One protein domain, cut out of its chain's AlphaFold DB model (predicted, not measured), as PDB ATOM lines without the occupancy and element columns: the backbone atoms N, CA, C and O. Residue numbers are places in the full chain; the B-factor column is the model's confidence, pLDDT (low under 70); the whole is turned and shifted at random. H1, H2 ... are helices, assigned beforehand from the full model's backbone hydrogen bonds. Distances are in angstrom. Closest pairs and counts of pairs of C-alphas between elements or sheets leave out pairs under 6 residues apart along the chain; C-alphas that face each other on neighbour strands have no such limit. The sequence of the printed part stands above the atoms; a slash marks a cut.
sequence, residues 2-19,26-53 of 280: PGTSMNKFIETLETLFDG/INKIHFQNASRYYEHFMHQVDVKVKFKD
ATOM      1  N   PRO A   2      46.156 -19.697  45.167       40.78
ATOM      2  CA  PRO A   2      44.953 -20.291  44.594       40.78
ATOM      3  C   PRO A   2      43.894 -19.193  44.490       40.78
ATOM      4  O   PRO A   2      43.655 -18.490  45.474       40.78
ATOM      5  N   GLY A   3      43.369 -18.984  43.283       49.75
ATOM      6  CA  GLY A   3      42.432 -17.905  43.000       49.75
ATOM      7  C   GLY A   3      41.253 -17.960  43.957       49.75
ATOM      8  O   GLY A   3      40.819 -19.038  44.361       49.75
ATOM      9  N   THR A   4      40.731 -16.797  44.317       56.81
ATOM     10  CA  THR A   4      39.564 -16.614  45.187       56.81
ATOM     11  C   THR A   4      38.393 -17.533  44.795       56.81
ATOM     12  O   THR A   4      37.652 -17.981  45.665       56.81
ATOM     13  N   SER A   5      38.299 -17.912  43.512       67.62
ATOM     14  CA  SER A   5      37.357 -18.895  42.966       67.62
ATOM     15  C   SER A   5      37.511 -20.318  43.518       67.62
ATOM     16  O   SER A   5      36.505 -20.941  43.835       67.62
ATOM     17  N   MET A   6      38.730 -20.845  43.686       73.75
ATOM     18  CA  MET A   6      38.947 -22.205  44.206       73.75
ATOM     19  C   MET A   6      38.560 -22.298  45.682       73.75
ATOM     20  O   MET A   6      37.924 -23.261  46.092       73.75
ATOM     21  N   ASN A   7      38.927 -21.287  46.477       75.38
ATOM     22  CA  ASN A   7      38.542 -21.245  47.888       75.38
ATOM     23  C   ASN A   7      37.020 -21.170  48.031       75.38
ATOM     24  O   ASN A   7      36.457 -21.951  48.785       75.38
ATOM     25  N   LYS A   8      36.359 -20.320  47.235       80.19
ATOM     26  CA  LYS A   8      34.895 -20.228  47.208       80.19
ATOM     27  C   LYS A   8      34.223 -21.517  46.739       80.19
ATOM     28  O   LYS A   8      33.196 -21.897  47.289       80.19
ATOM     29  N   PHE A   9      34.805 -22.209  45.761       82.19
ATOM     30  CA  PHE A   9      34.307 -23.505  45.308       82.19
ATOM     31  C   PHE A   9      34.401 -24.568  46.410       82.19
ATOM     32  O   PHE A   9      33.428 -25.271  46.656       82.19
ATOM     33  N   ILE A  10      35.532 -24.640  47.120       83.12
ATOM     34  CA  ILE A  10      35.703 -25.556  48.257       83.12
ATOM     35  C   ILE A  10      34.724 -25.203  49.386       83.12
ATOM     36  O   ILE A  10      34.039 -26.096  49.865       83.12
ATOM     37  N   GLU A  11      34.580 -23.921  49.738       82.31
ATOM     38  CA  GLU A  11      33.591 -23.451  50.727       82.31
ATOM     39  C   GLU A  11      32.156 -23.843  50.331       82.31
ATOM     40  O   GLU A  11      31.359 -24.254  51.173       82.31
ATOM     41  N   THR A  12      31.826 -23.761  49.038       82.81
ATOM     42  CA  THR A  12      30.508 -24.155  48.518       82.81
ATOM     43  C   THR A  12      30.302 -25.662  48.632       82.81
ATOM     44  O   THR A  12      29.241 -26.091  49.075       82.81
ATOM     45  N   LEU A  13      31.307 -26.472  48.285       80.75
ATOM     46  CA  LEU A  13      31.243 -27.925  48.462       80.75
ATOM     47  C   LEU A  13      31.070 -28.295  49.937       80.75
ATOM     48  O   LEU A  13      30.196 -29.087  50.266       80.75
ATOM     49  N   GLU A  14      31.856 -27.696  50.828       79.81
ATOM     50  CA  GLU A  14      31.770 -27.951  52.270       79.81
ATOM     51  C   GLU A  14      30.392 -27.578  52.840       79.81
ATOM     52  O   GLU A  14      29.884 -28.292  53.700       79.81
ATOM     53  N   THR A  15      29.757 -26.528  52.303       80.81
ATOM     54  CA  THR A  15      28.390 -26.113  52.665       80.81
ATOM     55  C   THR A  15      27.322 -27.057  52.097       80.81
ATOM     56  O   THR A  15      26.363 -27.393  52.783       80.81
ATOM     57  N   LEU A  16      27.471 -27.518  50.849       77.12
ATOM     58  CA  LEU A  16      26.526 -28.446  50.207       77.12
ATOM     59  C   LEU A  16      26.476 -29.815  50.899       77.12
ATOM     60  O   LEU A  16      25.445 -30.482  50.860       77.12
ATOM     61  N   PHE A  17      27.575 -30.229  51.531       73.44
ATOM     62  CA  PHE A  17      27.662 -31.480  52.286       73.44
ATOM     63  C   PHE A  17      27.420 -31.305  53.794       73.44
ATOM     64  O   PHE A  17      27.701 -32.228  54.569       73.44
ATOM     65  N   ASP A  18      26.888 -30.160  54.235       64.00
ATOM     66  CA  ASP A  18      26.583 -29.913  55.643       64.00
ATOM     67  C   ASP A  18      25.387 -30.787  56.077       64.00
ATOM     68  O   ASP A  18      24.224 -30.496  55.816       64.00
ATOM     69  N   GLY A  19      25.704 -31.957  56.642       61.91
ATOM     70  CA  GLY A  19      24.756 -33.032  56.976       61.91
ATOM     71  C   GLY A  19      25.262 -34.434  56.610       61.91
ATOM     72  O   GLY A  19      24.920 -35.406  57.276       61.91
ATOM     73  N   ILE A  26      38.346 -30.772  53.221       79.81
ATOM     74  CA  ILE A  26      38.973 -30.990  51.911       79.81
ATOM     75  C   ILE A  26      40.393 -30.409  51.934       79.81
ATOM     76  O   ILE A  26      40.610 -29.208  52.104       79.81
ATOM     77  N   ASN A  27      41.398 -31.262  51.716       83.56
ATOM     78  CA  ASN A  27      42.778 -30.804  51.608       83.56
ATOM     79  C   ASN A  27      42.961 -29.980  50.322       83.56
ATOM     80  O   ASN A  27      42.968 -30.522  49.214       83.56
ATOM     81  N   LYS A  28      43.162 -28.668  50.478       79.38
ATOM     82  CA  LYS A  28      43.296 -27.711  49.367       79.38
ATOM     83  C   LYS A  28      44.439 -28.046  48.405       79.38
ATOM     84  O   LYS A  28      44.299 -27.823  47.207       79.38
ATOM     85  N   ILE A  29      45.552 -28.588  48.904       77.81
ATOM     86  CA  ILE A  29      46.710 -28.956  48.075       77.81
ATOM     87  C   ILE A  29      46.361 -30.162  47.203       77.81
ATOM     88  O   ILE A  29      46.618 -30.148  46.000       77.81
ATOM     89  N   HIS A  30      45.738 -31.191  47.784       80.44
ATOM     90  CA  HIS A  30      45.294 -32.360  47.023       80.44
ATOM     91  C   HIS A  30      44.221 -31.993  46.001       80.44
ATOM     92  O   HIS A  30      44.332 -32.406  44.851       80.44
ATOM     93  N   PHE A  31      43.241 -31.172  46.386       82.06
ATOM     94  CA  PHE A  31      42.212 -30.684  45.471       82.06
ATOM     95  C   PHE A  31      42.824 -29.903  44.302       82.06
ATOM     96  O   PHE A  31      42.506 -30.160  43.143       82.06
ATOM     97  N   GLN A  32      43.764 -28.997  44.589       76.69
ATOM     98  CA  GLN A  32      44.460 -28.243  43.555       76.69
ATOM     99  C   GLN A  32      45.237 -29.167  42.611       76.69
ATOM    100  O   GLN A  32      45.129 -29.015  41.399       76.69
ATOM    101  N   ASN A  33      45.988 -30.137  43.135       76.94
ATOM    102  CA  ASN A  33      46.729 -31.088  42.306       76.94
ATOM    103  C   ASN A  33      45.792 -31.955  41.452       76.94
ATOM    104  O   ASN A  33      46.035 -32.103  40.257       76.94
ATOM    105  N   ALA A  34      44.710 -32.478  42.033       81.12
ATOM    106  CA  ALA A  34      43.708 -33.264  41.317       81.12
ATOM    107  C   ALA A  34      43.058 -32.459  40.184       81.12
ATOM    108  O   ALA A  34      42.951 -32.960  39.068       81.12
ATOM    109  N   SER A  35      42.712 -31.193  40.440       80.19
ATOM    110  CA  SER A  35      42.186 -30.279  39.421       80.19
ATOM    111  C   SER A  35      43.161 -30.112  38.247       80.19
ATOM    112  O   SER A  35      42.776 -30.281  37.093       80.19
ATOM    113  N   ARG A  36      44.461 -29.911  38.518       76.19
ATOM    114  CA  ARG A  36      45.483 -29.807  37.458       76.19
ATOM    115  C   ARG A  36      45.626 -31.090  36.636       76.19
ATOM    116  O   ARG A  36      45.750 -31.020  35.415       76.19
ATOM    117  N   TYR A  37      45.614 -32.256  37.285       81.19
ATOM    118  CA  TYR A  37      45.669 -33.540  36.579       81.19
ATOM    119  C   TYR A  37      44.419 -33.780  35.733       81.19
ATOM    120  O   TYR A  37      44.535 -34.274  34.613       81.19
ATOM    121  N   TYR A  38      43.244 -33.392  36.232       82.75
ATOM    122  CA  TYR A  38      42.002 -33.447  35.470       82.75
ATOM    123  C   TYR A  38      42.052 -32.535  34.239       82.75
ATOM    124  O   TYR A  38      41.734 -32.983  33.141       82.75
ATOM    125  N   GLU A  39      42.525 -31.294  34.373       81.12
ATOM    126  CA  GLU A  39      42.706 -30.391  33.228       81.12
ATOM    127  C   GLU A  39      43.663 -30.976  32.180       81.12
ATOM    128  O   GLU A  39      43.371 -30.934  30.981       81.12
ATOM    129  N   HIS A  40      44.768 -31.587  32.621       81.88
ATOM    130  CA  HIS A  40      45.701 -32.259  31.719       81.88
ATOM    131  C   HIS A  40      45.058 -33.463  31.023       81.88
ATOM    132  O   HIS A  40      45.189 -33.610  29.810       81.88
ATOM    133  N   PHE A  41      44.317 -34.295  31.758       85.94
ATOM    134  CA  PHE A  41      43.559 -35.403  31.180       85.94
ATOM    135  C   PHE A  41      42.564 -34.908  30.122       85.94
ATOM    136  O   PHE A  41      42.534 -35.433  29.011       85.94
ATOM    137  N   MET A  42      41.816 -33.842  30.411       85.19
ATOM    138  CA  MET A  42      40.879 -33.246  29.455       85.19
ATOM    139  C   MET A  42      41.588 -32.677  28.223       85.19
ATOM    140  O   MET A  42      41.085 -32.809  27.110       85.19
ATOM    141  N   HIS A  43      42.775 -32.089  28.388       83.75
ATOM    142  CA  HIS A  43      43.616 -31.700  27.259       83.75
ATOM    143  C   HIS A  43      44.040 -32.912  26.414       83.75
ATOM    144  O   HIS A  43      43.925 -32.855  25.192       83.75
ATOM    145  N   GLN A  44      44.456 -34.017  27.039       86.31
ATOM    146  CA  GLN A  44      44.794 -35.253  26.323       86.31
ATOM    147  C   GLN A  44      43.590 -35.817  25.561       86.31
ATOM    148  O   GLN A  44      43.751 -36.233  24.419       86.31
ATOM    149  N   VAL A  45      42.388 -35.787  26.144       90.25
ATOM    150  CA  VAL A  45      41.148 -36.173  25.451       90.25
ATOM    151  C   VAL A  45      40.900 -35.270  24.242       90.25
ATOM    152  O   VAL A  45      40.638 -35.765  23.146       90.25
ATOM    153  N   ASP A  46      41.004 -33.952  24.409       86.50
ATOM    154  CA  ASP A  46      40.764 -33.019  23.310       86.50
ATOM    155  C   ASP A  46      41.767 -33.217  22.162       86.50
ATOM    156  O   ASP A  46      41.350 -33.248  21.008       86.50
ATOM    157  N   VAL A  47      43.052 -33.434  22.456       84.56
ATOM    158  CA  VAL A  47      44.087 -33.626  21.426       84.56
ATOM    159  C   VAL A  47      44.033 -35.024  20.803       84.56
ATOM    160  O   VAL A  47      44.009 -35.142  19.583       84.56
ATOM    161  N   LYS A  48      44.007 -36.092  21.610       90.94
ATOM    162  CA  LYS A  48      44.168 -37.479  21.126       90.94
ATOM    163  C   LYS A  48      42.876 -38.136  20.661       90.94
ATOM    164  O   LYS A  48      42.932 -39.036  19.835       90.94
ATOM    165  N   VAL A  49      41.735 -37.738  21.225       94.88
ATOM    166  CA  VAL A  49      40.437 -38.359  20.916       94.88
ATOM    167  C   VAL A  49      39.626 -37.463  19.993       94.88
ATOM    168  O   VAL A  49      39.061 -37.937  19.015       94.88
ATOM    169  N   LYS A  50      39.562 -36.161  20.297       91.50
ATOM    170  CA  LYS A  50      38.762 -35.209  19.510       91.50
ATOM    171  C   LYS A  50      39.546 -34.519  18.396       91.50
ATOM    172  O   LYS A  50      38.941 -33.751  17.655       91.50
ATOM    173  N   PHE A  51      40.859 -34.745  18.308       89.25
ATOM    174  CA  PHE A  51      41.747 -34.110  17.327       89.25
ATOM    175  C   PHE A  51      41.623 -32.579  17.307       89.25
ATOM    176  O   PHE A  51      41.676 -31.935  16.260       89.25
ATOM    177  N   LYS A  52      41.417 -31.986  18.486       85.06
ATOM    178  CA  LYS A  52      41.211 -30.553  18.663       85.06
ATOM    179  C   LYS A  52      42.468 -29.902  19.215       85.06
ATOM    180  O   LYS A  52      42.758 -29.994  20.410       85.06
ATOM    181  N   ASP A  53      43.152 -29.160  18.355       82.56
ATOM    182  CA  ASP A  53      44.243 -28.288  18.765       82.56
ATOM    183  C   ASP A  53      43.696 -26.983  19.370       82.56
ATOM    184  O   ASP A  53      42.958 -26.230  18.731       82.56
TER     185      ASP A  53
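This is residues 2 to 19 and 26 to 53 of the 280 residues of an uncharacterized protein of Daphnia pulex (UniProt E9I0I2). Two helices make an open, lopsided corner with little contact: the long H2 begins near Ile 10 of the shorter H1 and runs away from it as an arm; residues 36 to 42, which belong to H2, stick out, and so do residues 45 to 51, of which 45 to 48 belong to H2. The printed part has 46 residues, with named helices H1 then H2 and no named strand, the class all helix. It is only just loose, close to extended, with a radius of gyration of the C-alphas of 14.1 A and spans of 42 by 21 by 16 A.

Find C-alpha 4 at (39.564, -16.614, 45.187); from there H1, residues 4 to 16, runs 18.3 A. Then find C-alpha 28, where H2, residues 28 to 48, begins; it runs 29.9 A to C-alpha 48 at (44.168, -37.479, 21.126).

Look at Ile 10 and Lys 28: their C-alphas, the closest of H1 and H2, are 8.0 A apart, and the helices are close but not clearly touching. Their lines are about perpendicular, at 75 degrees. In H1 and H2, every O i to N i+4 pair is within hydrogen-bond range.

The C-alphas farthest apart, of Gly 19 and Asp 53, are 43.2 A apart. The link from H1 to H2 crosses the cut: residues 20 to 25 are not printed, and C-alphas 19 and 26 are 15.2 A apart. Confidence is low, pLDDT under 70, at residues 2 to 5 and 18 to 19.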